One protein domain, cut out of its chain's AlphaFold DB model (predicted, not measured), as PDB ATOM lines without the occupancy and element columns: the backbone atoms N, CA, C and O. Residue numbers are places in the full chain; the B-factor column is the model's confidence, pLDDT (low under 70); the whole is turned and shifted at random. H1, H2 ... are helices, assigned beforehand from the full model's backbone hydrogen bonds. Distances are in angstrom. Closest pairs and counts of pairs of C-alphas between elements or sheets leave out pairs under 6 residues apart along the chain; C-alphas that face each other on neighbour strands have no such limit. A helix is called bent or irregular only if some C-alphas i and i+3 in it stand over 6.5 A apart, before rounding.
ATOM      1  N   LEU A   2     231.664 270.722 102.174       91.25
ATOM      2  CA  LEU A   2     231.037 269.399 102.348       91.25
ATOM      3  C   LEU A   2     231.766 268.494 103.362       91.25
ATOM      4  O   LEU A   2     231.123 267.895 104.217       91.25
ATOM      5  N   PHE A   3     233.105 268.470 103.327       93.00
ATOM      6  CA  PHE A   3     233.920 267.738 104.303       93.00
ATOM      7  C   PHE A   3     233.660 268.181 105.753       93.00
ATOM      8  O   PHE A   3     233.467 267.346 106.636       93.00
ATOM      9  N   ALA A   4     233.634 269.496 105.994       95.69
ATOM     10  CA  ALA A   4     233.438 270.069 107.323       95.69
ATOM     11  C   ALA A   4     232.039 269.747 107.867       95.69
ATOM     12  O   ALA A   4     231.917 269.243 108.980       95.69
ATOM     13  N   TRP A   5     230.996 269.933 107.050       95.06
ATOM     14  CA  TRP A   5     229.625 269.572 107.419       95.06
ATOM     15  C   TRP A   5     229.458 268.072 107.663       95.06
ATOM     16  O   TRP A   5     228.869 267.679 108.667       95.06
ATOM     17  N   GLY A   6     230.020 267.228 106.795       95.38
ATOM     18  CA  GLY A   6     229.988 265.779 106.982       95.38
ATOM     19  C   GLY A   6     230.682 265.341 108.273       95.38
ATOM     20  O   GLY A   6     230.169 264.486 108.996       95.38
ATOM     21  N   SER A   7     231.816 265.968 108.599       96.81
ATOM     22  CA  SER A   7     232.550 265.725 109.847       96.81
ATOM     23  C   SER A   7     231.747 266.157 111.068       96.81
ATOM     24  O   SER A   7     231.624 265.381 112.012       96.81
ATOM     25  N   LEU A   8     231.141 267.346 111.023       96.25
ATOM     26  CA  LEU A   8     230.301 267.862 112.099       96.25
ATOM     27  C   LEU A   8     229.094 266.953 112.354       96.25
ATOM     28  O   LEU A   8     228.864 266.564 113.493       96.25
ATOM     29  N   ILE A   9     228.355 266.567 111.308       95.56
ATOM     30  CA  ILE A   9     227.175 265.693 111.431       95.56
ATOM     31  C   ILE A   9     227.565 264.331 112.001       95.56
ATOM     32  O   ILE A   9     226.897 263.825 112.902       95.56
ATOM     33  N   ASN A  10     228.639 263.728 111.484       96.44
ATOM     34  CA  ASN A  10     229.103 262.427 111.954       96.44
ATOM     35  C   ASN A  10     229.505 262.484 113.436       96.44
ATOM     36  O   ASN A  10     229.001 261.699 114.236       96.44
ATOM     37  N   CYS A  11     230.330 263.464 113.798       96.50
ATOM     38  CA  CYS A  11     230.845 263.633 115.149       96.50
ATOM     39  C   CYS A  11     229.739 263.990 116.154       96.50
ATOM     40  O   CYS A  11     229.629 263.360 117.203       96.50
ATOM     41  N   ALA A  12     228.860 264.938 115.816       95.62
ATOM     42  CA  ALA A  12     227.746 265.331 116.675       95.62
ATOM     43  C   ALA A  12     226.767 264.173 116.915       95.62
ATOM     44  O   ALA A  12     226.262 264.012 118.026       95.62
ATOM     45  N   ALA A  13     226.510 263.345 115.898       96.62
ATOM     46  CA  ALA A  13     225.662 262.168 116.045       96.62
ATOM     47  C   ALA A  13     226.273 261.128 116.994       96.62
ATOM     48  O   ALA A  13     225.545 260.565 117.813       96.62
ATOM     49  N   ASP A  14     227.581 260.887 116.912       96.25
ATOM     50  CA  ASP A  14     228.258 259.939 117.798       96.25
ATOM     51  C   ASP A  14     228.317 260.470 119.243       96.25
ATOM     52  O   ASP A  14     227.880 259.767 120.153       96.25
ATOM     53  N   PHE A  15     228.672 261.745 119.458       96.31
ATOM     54  CA  PHE A  15     228.621 262.368 120.790       96.31
ATOM     55  C   PHE A  15     227.220 262.334 121.409       96.31
ATOM     56  O   PHE A  15     227.059 261.972 122.576       96.31
ATOM     57  N   TYR A  16     226.188 262.675 120.631       96.62
ATOM     58  CA  TYR A  16     224.805 262.632 121.106       96.62
ATOM     59  C   TYR A  16     224.392 261.210 121.495       96.62
ATOM     60  O   TYR A  16     223.753 260.991 122.524       96.62
ATOM     61  N   LYS A  17     224.754 260.226 120.667       96.19
ATOM     62  CA  LYS A  17     224.440 258.817 120.901       96.19
ATOM     63  C   LYS A  17     225.111 258.290 122.159       96.19
ATOM     64  O   LYS A  17     224.449 257.587 122.921       96.19
ATOM     65  N   ASP A  18     226.377 258.619 122.369       96.06
ATOM     66  CA  ASP A  18     227.126 258.172 123.539       96.06
ATOM     67  C   ASP A  18     226.577 258.816 124.811       96.06
ATOM     68  O   ASP A  18     226.266 258.104 125.765       96.06
ATOM     69  N   GLY A  19     226.309 260.126 124.797       96.19
ATOM     70  CA  GLY A  19     225.640 260.806 125.909       96.19
ATOM     71  C   GLY A  19     224.270 260.201 126.235       96.19
ATOM     72  O   GLY A  19     223.982 259.879 127.389       96.19
ATOM     73  N   ALA A  20     223.434 259.964 125.219       94.56
ATOM     74  CA  ALA A  20     222.106 259.383 125.404       94.56
ATOM     75  C   ALA A  20     222.154 257.943 125.944       94.56
ATOM     76  O   ALA A  20     221.342 257.573 126.794       94.56
ATOM     77  N   LYS A  21     223.104 257.127 125.474       95.00
ATOM     78  CA  LYS A  21     223.287 255.749 125.949       95.00
ATOM     79  C   LYS A  21     223.836 255.680 127.366       95.00
ATOM     80  O   LYS A  21     223.412 254.799 128.107       95.00
ATOM     81  N   SER A  22     224.732 256.590 127.733       95.12
ATOM     82  CA  SER A  22     225.236 256.704 129.104       95.12
ATOM     83  C   SER A  22     224.127 257.113 130.070       95.12
ATOM     84  O   SER A  22     224.037 256.571 131.166       95.12
ATOM     85  N   ALA A  23     223.232 258.011 129.646       94.56
ATOM     86  CA  ALA A  23     222.101 258.443 130.464       94.56
ATOM     87  C   ALA A  23     221.011 257.366 130.616       94.56
ATOM     88  O   ALA A  23     220.397 257.255 131.675       94.56
ATOM     89  N   LYS A  24     220.731 256.588 129.559       92.12
ATOM     90  CA  LYS A  24     219.720 255.515 129.568       92.12
ATOM     91  C   LYS A  24     220.229 254.264 128.840       92.12
ATOM     92  O   LYS A  24     219.908 254.056 127.662       92.12
ATOM     93  N   GLY A  31     216.092 261.049 120.001       93.06
ATOM     94  CA  GLY A  31     216.157 262.510 119.983       93.06
ATOM     95  C   GLY A  31     217.292 263.072 119.123       93.06
ATOM     96  O   GLY A  31     218.116 262.338 118.574       93.06
ATOM     97  N   GLY A  32     217.341 264.404 119.032       92.00
ATOM     98  CA  GLY A  32     218.404 265.114 118.325       92.00
ATOM     99  C   GLY A  32     218.505 264.706 116.844       92.00
ATOM    100  O   GLY A  32     217.471 264.514 116.196       92.00
ATOM    101  N   PRO A  33     219.725 264.529 116.303       91.81
ATOM    102  CA  PRO A  33     219.946 264.139 114.906       91.81
ATOM    103  C   PRO A  33     219.271 262.818 114.497       91.81
ATOM    104  O   PRO A  33     218.952 262.612 113.327       91.81
ATOM    105  N   PHE A  34     219.013 261.922 115.457       95.06
ATOM    106  CA  PHE A  34     218.410 260.610 115.206       95.06
ATOM    107  C   PHE A  34     216.925 260.675 114.844       95.06
ATOM    108  O   PHE A  34     216.389 259.712 114.309       95.06
ATOM    109  N   ARG A  35     216.267 261.825 115.025       92.69
ATOM    110  CA  ARG A  35     214.893 262.040 114.539       92.69
ATOM    111  C   ARG A  35     214.784 261.954 113.014       92.69
ATOM    112  O   ARG A  35     213.703 261.689 112.500       92.69
ATOM    113  N   LEU A  36     215.883 262.203 112.298       92.19
ATOM    114  CA  LEU A  36     215.913 262.219 110.834       92.19
ATOM    115  C   LEU A  36     216.189 260.834 110.247       92.19
ATOM    116  O   LEU A  36     215.576 260.444 109.257       92.19
ATOM    117  N   ALA A  37     217.132 260.105 110.845       94.75
ATOM    118  CA  ALA A  37     217.522 258.774 110.407       94.75
ATOM    119  C   ALA A  37     218.182 257.985 111.540       94.75
ATOM    120  O   ALA A  37     218.986 258.519 112.311       94.75
ATOM    121  N   ARG A  38     217.938 256.671 111.572       94.81
ATOM    122  CA  ARG A  38     218.520 255.758 112.574       94.81
ATOM    123  C   ARG A  38     220.047 255.693 112.500       94.81
ATOM    124  O   ARG A  38     220.704 255.409 113.504       94.81
ATOM    125  N   HIS A  39     220.616 255.949 111.324       95.25
ATOM    126  CA  HIS A  39     222.056 255.975 111.071       95.25
ATOM    127  C   HIS A  39     222.491 257.305 110.445       95.25
ATOM    128  O   HIS A  39     223.182 257.346 109.434       95.25
ATOM    129  N   ILE A  40     222.086 258.422 111.054       96.06
ATOM    130  CA  ILE A  40     222.451 259.778 110.608       96.06
ATOM    131  C   ILE A  40     223.974 260.011 110.532       96.06
ATOM    132  O   ILE A  40     224.453 260.762 109.686       96.06
ATOM    133  N   ASN A  41     224.763 259.310 111.349       95.88
ATOM    134  CA  ASN A  41     226.221 259.376 111.283       95.88
ATOM    135  C   ASN A  41     226.777 258.810 109.960       95.88
ATOM    136  O   ASN A  41     227.812 259.286 109.488       95.88
ATOM    137  N   TRP A  42     226.085 257.862 109.316       96.12
ATOM    138  CA  TRP A  42     226.448 257.364 107.984       96.12
ATOM    139  C   TRP A  42     226.324 258.452 106.931       96.12
ATOM    140  O   TRP A  42     227.211 258.581 106.098       96.12
ATOM    141  N   PHE A  43     225.284 259.282 107.011       95.62
ATOM    142  CA  PHE A  43     225.114 260.408 106.098       95.62
ATOM    143  C   PHE A  43     226.288 261.392 106.197       95.62
ATOM    144  O   PHE A  43     226.877 261.750 105.181       95.62
ATOM    145  N   GLY A  44     226.717 261.737 107.416       95.25
ATOM    146  CA  GLY A  44     227.918 262.557 107.613       95.25
ATOM    147  C   GLY A  44     229.196 261.900 107.066       95.25
ATOM    148  O   GLY A  44     230.037 262.567 106.462       95.25
ATOM    149  N   ALA A  45     229.341 260.578 107.211       95.25
ATOM    150  CA  ALA A  45     230.448 259.836 106.603       95.25
ATOM    151  C   ALA A  45     230.411 259.899 105.069       95.25
ATOM    152  O   ALA A  45     231.428 260.198 104.448       95.25
ATOM    153  N   TRP A  46     229.244 259.704 104.461       95.06
ATOM    154  CA  TRP A  46     229.078 259.790 103.014       95.06
ATOM    155  C   TRP A  46     229.387 261.192 102.498       95.06
ATOM    156  O   TRP A  46     230.163 261.313 101.563       95.06
ATOM    157  N   MET A  47     228.933 262.256 103.168       94.44
ATOM    158  CA  MET A  47     229.308 263.634 102.814       94.44
ATOM    159  C   MET A  47     230.827 263.862 102.840       94.44
ATOM    160  O   MET A  47     231.371 264.507 101.940       94.44
ATOM    161  N   ARG A  48     231.536 263.314 103.841       93.69
ATOM    162  CA  ARG A  48     233.008 263.386 103.893       93.69
ATOM    163  C   ARG A  48     233.631 262.713 102.677       93.69
ATOM    164  O   ARG A  48     234.440 263.340 102.000       93.69
ATOM    165  N   TYR A  49     233.237 261.486 102.359       91.50
ATOM    166  CA  TYR A  49     233.835 260.763 101.235       91.50
ATOM    167  C   TYR A  49     233.432 261.328  99.870       91.50
ATOM    168  O   TYR A  49     234.274 261.409  98.981       91.50
ATOM    169  N   SER A  50     232.203 261.827  99.723       90.81
ATOM    170  CA  SER A  50     231.785 262.581  98.539       90.81
ATOM    171  C   SER A  50     232.658 263.814  98.319       90.81
ATOM    172  O   SER A  50     232.979 264.130  97.181       90.81
ATOM    173  N   SER A  51     233.097 264.492  99.385       91.31
ATOM    174  CA  SER A  51     233.966 265.663  99.234       91.31
ATOM    175  C   SER A  51     235.318 265.326  98.597       91.31
ATOM    176  O   SER A  51     235.793 266.095  97.768       91.31
ATOM    177  N   PHE A  52     235.894 264.158  98.901       85.56
ATOM    178  CA  PHE A  52     237.139 263.710  98.276       85.56
ATOM    179  C   PHE A  52     236.945 263.358  96.800       85.56
ATOM    180  O   PHE A  52     237.771 263.745  95.978       85.56
ATOM    181  N   ALA A  53     235.824 262.716  96.463       83.75
ATOM    182  CA  ALA A  53     235.468 262.418  95.076       83.75
ATOM    183  C   ALA A  53     235.254 263.691  94.232       83.75
ATOM    184  O   ALA A  53     235.571 263.710  93.047       83.75
ATOM    185  N   LEU A  54     234.740 264.769  94.836       83.31
ATOM    186  CA  LEU A  54     234.553 266.054  94.154       83.31
ATOM    187  C   LEU A  54     235.871 266.824  93.968       83.31
ATOM    188  O   LEU A  54     236.054 267.477  92.945       83.31
ATOM    189  N   ILE A  55     236.792 266.754  94.938       80.38
ATOM    190  CA  ILE A  55     238.079 267.469  94.885       80.38
ATOM    191  C   ILE A  55     239.054 266.821  93.891       80.38
ATOM    192  O   ILE A  55     239.864 267.524  93.294       80.38
ATOM    193  N   SER A  56     238.980 265.504  93.671       75.19
ATOM    194  CA  SER A  56     239.936 264.777  92.818       75.19
ATOM    195  C   SER A  56     239.897 265.145  91.328       75.19
ATOM    196  O   SER A  56     240.759 264.691  90.577       75.19
ATOM    197  N   GLY A  57     238.918 265.941  90.881       64.50
ATOM    198  CA  GLY A  57     238.968 266.710  89.628       64.50
ATOM    199  C   GLY A  57     239.086 265.942  88.300       64.50
ATOM    200  O   GLY A  57     239.121 266.580  87.256       64.50
ATOM    201  N   THR A  58     239.141 264.606  88.294       58.09
ATOM    202  CA  THR A  58     239.417 263.800  87.090       58.09
ATOM    203  C   THR A  58     238.348 262.721  86.850       58.09
ATOM    204  O   THR A  58     238.181 261.814  87.672       58.09
ATOM    205  N   PRO A  59     237.614 262.770  85.718       56.28
ATOM    206  CA  PRO A  59     236.783 261.661  85.263       56.28
ATOM    207  C   PRO A  59     237.602 260.632  84.453       56.28
ATOM    208  O   PRO A  59     238.291 261.026  83.514       56.28
ATOM    209  N   PRO A  60     237.454 259.319  84.709       59.78
ATOM    210  CA  PRO A  60     237.132 258.688  85.976       59.78
ATOM    211  C   PRO A  60     238.410 258.085  86.574       59.78
ATOM    212  O   PRO A  60     239.015 257.187  85.994       59.78
ATOM    213  N   ALA A  61     238.791 258.503  87.778       59.03
ATOM    214  CA  ALA A  61     239.574 257.640  88.652       59.03
ATOM    215  C   ALA A  61     238.580 256.873  89.543       59.03
ATOM    216  O   ALA A  61     238.126 257.431  90.545       59.03
ATOM    217  N   PRO A  62     238.220 255.608  89.228       67.00
ATOM    218  CA  PRO A  62     237.405 254.755  90.102       67.00
ATOM    219  C   PRO A  62     237.854 254.793  91.570       67.00
ATOM    220  O   PRO A  62     237.044 254.696  92.488       67.00
ATOM    221  N   LEU A  63     239.155 255.006  91.783       76.00
ATOM    222  CA  LEU A  63     239.796 255.111  93.087       76.00
ATOM    223  C   LEU A  63     239.294 256.286  93.939       76.00
ATOM    224  O   LEU A  63     239.233 256.148  95.156       76.00
ATOM    225  N   ALA A  64     238.894 257.415  93.349       77.00
ATOM    226  CA  ALA A  64     238.395 258.555  94.121       77.00
ATOM    227  C   ALA A  64     236.986 258.308  94.688       77.00
ATOM    228  O   ALA A  64     236.664 258.744  95.793       77.00
ATOM    229  N   PHE A  65     236.158 257.557  93.955       83.75
ATOM    230  CA  PHE A  65     234.834 257.131  94.413       83.75
ATOM    231  C   PHE A  65     234.890 255.913  95.331       83.75
ATOM    232  O   PHE A  65     233.925 255.659  96.055       83.75
ATOM    233  N   PHE A  66     236.004 255.179  95.328       87.62
ATOM    234  CA  PHE A  66     236.143 253.934  96.072       87.62
ATOM    235  C   PHE A  66     235.795 254.079  97.565       87.62
ATOM    236  O   PHE A  66     234.943 253.318  98.018       87.62
ATOM    237  N   PRO A  67     236.309 255.064  98.335       89.31
ATOM    238  CA  PRO A  67     235.955 255.188  99.752       89.31
ATOM    239  C   PRO A  67     234.459 255.442  99.982       89.31
ATOM    240  O   PRO A  67     233.868 254.900 100.918       89.31
ATOM    241  N   LEU A  68     233.823 256.238  99.115       91.88
ATOM    242  CA  LEU A  68     232.389 256.507  99.198       91.88
ATOM    243  C   LEU A  68     231.581 255.243  98.890       91.88
ATOM    244  O   LEU A  68     230.760 254.829  99.706       91.88
ATOM    245  N   ALA A  69     231.842 254.606  97.747       91.44
ATOM    246  CA  ALA A  69     231.128 253.406  97.321       91.44
ATOM    247  C   ALA A  69     231.303 252.263  98.330       91.44
ATOM    248  O   ALA A  69     230.328 251.622  98.721       91.44
ATOM    249  N   TRP A  70     232.529 252.062  98.815       93.88
ATOM    250  CA  TRP A  70     232.859 251.029  99.792       93.88
ATOM    251  C   TRP A  70     232.118 251.234 101.113       93.88
ATOM    252  O   TRP A  70     231.480 250.318 101.632       93.88
ATOM    253  N   THR A  71     232.131 252.458 101.643       93.56
ATOM    254  CA  THR A  71     231.462 252.760 102.916       93.56
ATOM    255  C   THR A  71     229.941 252.713 102.793       93.56
ATOM    256  O   THR A  71     229.275 252.246 103.717       93.56
ATOM    257  N   MET A  72     229.366 253.129 101.661       94.06
ATOM    258  CA  MET A  72     227.937 252.946 101.382       94.06
ATOM    259  C   MET A  72     227.565 251.465 101.319       94.06
ATOM    260  O   MET A  72     226.602 251.063 101.970       94.06
ATOM    261  N   LEU A  73     228.342 250.653 100.600       94.62
ATOM    262  CA  LEU A  73     228.081 249.224 100.453       94.62
ATOM    263  C   LEU A  73     228.122 248.501 101.804       94.62
ATOM    264  O   LEU A  73     227.163 247.815 102.144       94.62
ATOM    265  N   LEU A  74     229.167 248.706 102.611       94.62
ATOM    266  CA  LEU A  74     229.271 248.095 103.943       94.62
ATOM    267  C   LEU A  74     228.131 248.527 104.871       94.62
ATOM    268  O   LEU A  74     227.547 247.704 105.580       94.62
ATOM    269  N   ASN A  75     227.777 249.813 104.847       94.56
ATOM    270  CA  ASN A  75     226.669 250.336 105.636       94.56
ATOM    271  C   ASN A  75     225.350 249.655 105.251       94.56
ATOM    272  O   ASN A  75     224.654 249.131 106.124       94.56
ATOM    273  N   LEU A  76     225.027 249.612 103.957       92.88
ATOM    274  CA  LEU A  76     223.782 249.031 103.457       92.88
ATOM    275  C   LEU A  76     223.736 247.508 103.625       92.88
ATOM    276  O   LEU A  76     222.711 246.993 104.060       92.88
ATOM    277  N   ALA A  77     224.837 246.795 103.381       94.06
ATOM    278  CA  ALA A  77     224.929 245.354 103.622       94.06
ATOM    279  C   ALA A  77     224.667 245.016 105.099       94.06
ATOM    280  O   ALA A  77     223.945 244.070 105.411       94.06
ATOM    281  N   SER A  78     225.150 245.855 106.023       93.06
ATOM    282  CA  SER A  78     224.912 245.660 107.458       93.06
ATOM    283  C   SER A  78     223.446 245.840 107.882       93.06
ATOM    284  O   SER A  78     223.094 245.480 109.009       93.06
ATOM    285  N   LEU A  79     222.578 246.406 107.029       92.00
ATOM    286  CA  LEU A  79     221.169 246.618 107.368       92.00
ATOM    287  C   LEU A  79     220.416 245.307 107.561       92.00
ATOM    288  O   LEU A  79     219.613 245.240 108.483       92.00
ATOM    289  N   GLN A  80     220.721 244.261 106.789       86.25
ATOM    290  CA  GLN A  80     220.030 242.971 106.904       86.25
ATOM    291  C   GLN A  80     220.156 242.391 108.321       86.25
ATOM    292  O   GLN A  80     219.162 242.082 108.981       86.25
ATOM    293  N   GLU A  81     221.376 242.344 108.856       89.12
ATOM    294  CA  GLU A  81     221.611 241.903 110.233       89.12
ATOM    295  C   GLU A  81     220.997 242.853 111.274       89.12
ATOM    296  O   GLU A  81     220.544 242.438 112.345       89.12
ATOM    297  N   ARG A  82     221.014 244.164 111.001       90.44
ATOM    298  CA  ARG A  82     220.423 245.178 111.890       90.44
ATOM    299  C   ARG A  82     218.900 245.081 111.920       90.44
ATOM    300  O   ARG A  82     218.331 245.326 112.982       90.44
ATOM    301  N   ASP A  83     218.263 244.692 110.823       88.12
ATOM    302  CA  ASP A  83     216.818 244.515 110.729       88.12
ATOM    303  C   ASP A  83     216.352 243.297 111.531       88.12
ATOM    304  O   ASP A  83     215.366 243.405 112.261       88.12
ATOM    305  N   ALA A  84     217.115 242.198 111.537       87.94
ATOM    306  CA  ALA A  84     216.856 241.064 112.431       87.94
ATOM    307  C   ALA A  84     216.934 241.475 113.917       87.94
ATOM    308  O   ALA A  84     216.035 241.182 114.713       87.94
ATOM    309  N   ARG A  85     217.970 242.239 114.298       87.31
ATOM    310  CA  ARG A  85     218.101 242.797 115.662       87.31
ATOM    311  C   ARG A  85     216.961 243.758 116.006       87.31
ATOM    312  O   ARG A  85     216.479 243.760 117.139       87.31
ATOM    313  N   LYS A  86     216.519 244.563 115.039       89.50
ATOM    314  CA  LYS A  86     215.367 245.458 115.173       89.50
ATOM    315  C   LYS A  86     214.083 244.668 115.401       89.50
ATOM    316  O   LYS A  86     213.367 245.006 116.335       89.50
ATOM    317  N   ALA A  87     213.801 243.639 114.603       87.88
ATOM    318  CA  ALA A  87     212.586 242.835 114.733       87.88
ATOM    319  C   ALA A  87     212.471 242.242 116.142       87.88
ATOM    320  O   ALA A  87     211.447 242.408 116.803       87.88
ATOM    321  N   LYS A  88     213.574 241.680 116.655       88.81
ATOM    322  CA  LYS A  88     213.656 241.194 118.038       88.81
ATOM    323  C   LYS A  88     213.356 242.294 119.061       88.81
ATOM    324  O   LYS A  88     212.593 242.075 119.990       88.81
ATOM    325  N   ARG A  89     213.937 243.485 118.894       86.75
ATOM    326  CA  ARG A  89     213.759 244.601 119.839       86.75
ATOM    327  C   ARG A  89     212.359 245.214 119.799       86.75
ATOM    328  O   ARG A  89     211.875 245.657 120.834       86.75
ATOM    329  N   VAL A  90     211.715 245.237 118.633       89.81
ATOM    330  CA  VAL A  90     210.312 245.653 118.496       89.81
ATOM    331  C   VAL A  90     209.397 244.652 119.198       89.81
ATOM    332  O   VAL A  90     208.534 245.082 119.953       89.81
ATOM    333  N   ALA A  91     209.617 243.347 119.011       87.56
ATOM    334  CA  ALA A  91     208.833 242.310 119.681       87.56
ATOM    335  C   ALA A  91     208.998 242.333 121.214       87.56
ATOM    336  O   ALA A  91     208.021 242.180 121.933       87.56
ATOM    337  N   ASP A  92     210.221 242.561 121.701       87.94
ATOM    338  CA  ASP A  92     210.551 242.549 123.134       87.94
ATOM    339  C   ASP A  92     210.132 243.839 123.865       87.94
ATOM    340  O   ASP A  92     209.617 243.798 124.977       87.94
ATOM    341  N   LYS A  93     210.356 245.008 123.248       85.69
ATOM    342  CA  LYS A  93     210.239 246.317 123.923       85.69
ATOM    343  C   LYS A  93     209.212 247.263 123.312       85.69
ATOM    344  O   LYS A  93     209.108 248.399 123.768       85.69
ATOM    345  N   GLY A  94     208.507 246.851 122.258       85.81
ATOM    346  CA  GLY A  94     207.539 247.708 121.567       85.81
ATOM    347  C   GLY A  94     208.164 248.978 120.978       85.81
ATOM    348  O   GLY A  94     207.544 250.035 120.991       85.81
ATOM    349  N   ASP A  95     209.414 248.914 120.508       86.44
ATOM    350  CA  ASP A  95     210.199 250.091 120.106       86.44
ATOM    351  C   ASP A  95     209.727 250.707 118.767       86.44
ATOM    352  O   ASP A  95     210.295 250.459 117.696       86.44
ATOM    353  N   VAL A  96     208.673 251.529 118.835       87.62
ATOM    354  CA  VAL A  96     207.999 252.186 117.691       87.62
ATOM    355  C   VAL A  96     208.939 253.084 116.876       87.62
ATOM    356  O   VAL A  96     208.739 253.300 115.679       87.62
ATOM    357  N   TYR A  97     210.011 253.598 117.478       91.19
ATOM    358  CA  TYR A  97     210.992 254.416 116.762       91.19
ATOM    359  C   TYR A  97     211.637 253.648 115.601       91.19
ATOM    360  O   TYR A  97     211.866 254.196 114.518       91.19
ATOM    361  N   LEU A  98     211.887 252.351 115.792       90.25
ATOM    362  CA  LEU A  98     212.548 251.530 114.787       90.25
ATOM    363  C   LEU A  98     211.689 251.328 113.536       90.25
ATOM    364  O   LEU A  98     212.246 251.094 112.461       90.25
ATOM    365  N   THR A  99     210.362 251.401 113.646       89.31
ATOM    366  CA  THR A  99     209.428 251.245 112.520       89.31
ATOM    367  C   THR A  99     209.082 252.574 111.854       89.31
ATOM    368  O   THR A  99     208.883 252.595 110.644       89.31
ATOM    369  N   THR A 100     209.082 253.677 112.603       91.75
ATOM    370  CA  THR A 100     208.662 255.004 112.117       91.75
ATOM    371  C   THR A 100     209.785 255.834 111.496       91.75
ATOM    372  O   THR A 100     209.544 256.602 110.568       91.75
ATOM    373  N   THR A 101     211.023 255.684 111.970       93.25
ATOM    374  CA  THR A 101     212.160 256.497 111.502       93.25
ATOM    375  C   THR A 101     212.955 255.745 110.438       93.25
ATOM    376  O   THR A 101     213.281 254.584 110.681       93.25
ATOM    377  N   PRO A 102     213.325 256.342 109.288       93.88
ATOM    378  CA  PRO A 102     214.057 255.647 108.224       93.88
ATOM    379  C   PRO A 102     215.490 255.266 108.635       93.88
ATOM    380  O   PRO A 102     216.091 255.876 109.517       93.88
ATOM    381  N   ALA A 103     216.061 254.235 108.000       93.25
ATOM    382  CA  ALA A 103     217.414 253.755 108.316       93.25
ATOM    383  C   ALA A 103     218.495 254.799 107.996       93.25
ATOM    384  O   ALA A 103     219.394 255.050 108.798       93.25
ATOM    385  N   VAL A 104     218.370 255.399 106.816       94.00
ATOM    386  CA  VAL A 104     219.284 256.374 106.220       94.00
ATOM    387  C   VAL A 104     218.504 257.639 105.891       94.00
ATOM    388  O   VAL A 104     217.276 257.590 105.794       94.00
ATOM    389  N   VAL A 105     219.200 258.767 105.739       91.62
ATOM    390  CA  VAL A 105     218.552 260.041 105.400       91.62
ATOM    391  C   VAL A 105     217.847 259.893 104.050       91.62
ATOM    392  O   VAL A 105     218.501 259.552 103.063       91.62
ATOM    393  N   PRO A 106     216.522 260.101 103.985       85.56
ATOM    394  CA  PRO A 106     215.798 259.992 102.734       85.56
ATOM    395  C   PRO A 106     216.126 261.185 101.830       85.56
ATOM    396  O   PRO A 106     216.191 262.326 102.282       85.56
ATOM    397  N   TRP A 107     216.285 260.915 100.534       77.06
ATOM    398  CA  TRP A 107     216.674 261.911  99.528       77.06
ATOM    399  C   TRP A 107     215.731 263.127  99.467       77.06
ATOM    400  O   TRP A 107     216.185 264.233  99.206       77.06
ATOM    401  N   ARG A 108     214.444 262.943  99.796       79.81
ATOM    402  CA  ARG A 108     213.427 264.011  99.875       79.81
ATOM    403  C   ARG A 108     213.687 265.089 100.937       79.81
ATOM    404  O   ARG A 108     212.941 266.047 101.003       79.81
ATOM    405  N   LEU A 109     214.647 264.884 101.841       75.88
ATOM    406  CA  LEU A 109     215.046 265.894 102.832       75.88
ATOM    407  C   LEU A 109     216.248 266.723 102.367       75.88
ATOM    408  O   LEU A 109     216.740 267.554 103.125       75.88
ATOM    409  N   LEU A 110     216.761 266.453 101.166       70.06
ATOM    410  CA  LEU A 110     217.946 267.104 100.616       70.06
ATOM    411  C   LEU A 110     217.604 268.170  99.561       70.06
ATOM    412  O   LEU A 110     218.530 268.826  99.091       70.06
TER     413      LEU A 110
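What this domain is: This is residues 2 to 24 and 31 to 110 of the 111 residues of an uncharacterized protein of Monoraphidium neglectum (UniProt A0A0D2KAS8). Three helices, H1, H3 and H4, run side by side and alternate in direction, with H3 between the other two. The longest, H4, runs on well past H3, and short H5 and the last residues fold back from its far end; H2 is a short turn beside H1. The 103 printed residues hold five named helices, H1 to H5 in order, and no named strand, so the class is all helix. The whole is elongated, 51 by 26 by 25 A, and only just loose, close to compact, with a radius of gyration of the C-alphas of 15.6 A.

How they stand to each other: H1, residues 2 to 23, touches H3, residues 40 to 55, opposite ways at a shallow tilt of 18 degrees; the closest C-alphas, of Gly 6 and Gly 44, are 3.9 A apart. With residues 13 to 16 alone, H1 only just touches H2, residues 32 to 35, with 3 pairs of C-alphas within 8 A, the closest those of Ala 13 and Pro 33 at 6.2 A. H3 and H4, residues 62 to 93, form a helical hairpin, opposite ways at a shallow tilt of 7 degrees. H4 touches H3 with residues 64 to 75 alone, closest at the C-alphas of Tyr 49 and Leu 68, 4.9 A. H4 and H5, residues 97 to 100, are close but not clearly touching, with the C-alphas of Lys 86 and Leu 98 closest at 6.7 A. H1 and H4 are apart. Every O i to N i+4 pair is within hydrogen-bond range in H1, but 11 of 12 in H3 and 23 of 28 in H4; H2 and H5 are too short for such a pair.

Where its parts are: H1 begins at C-alpha 2 (231.037, 269.399, 102.348) and is 31.5 A long. H3 measures 23.5 A. H4 measures 44.2 A, ending at C-alpha 93 (210.239, 246.317, 123.923), with a kink of 39 degrees near residue 83; it is irregular, but only just, with C-alphas 64 and 67 at 7.0 A. H2 and H5 have four residues each.

The domain as a whole: The C-alphas farthest apart, of Thr 58 and Asp 92, are 50.8 A apart. Residues 25 to 30 are not printed, and C-alphas 24 and 31 across this cut are 12.4 A apart. Of the links printed whole, none is long. Residues 57 to 62 have pLDDT under 70.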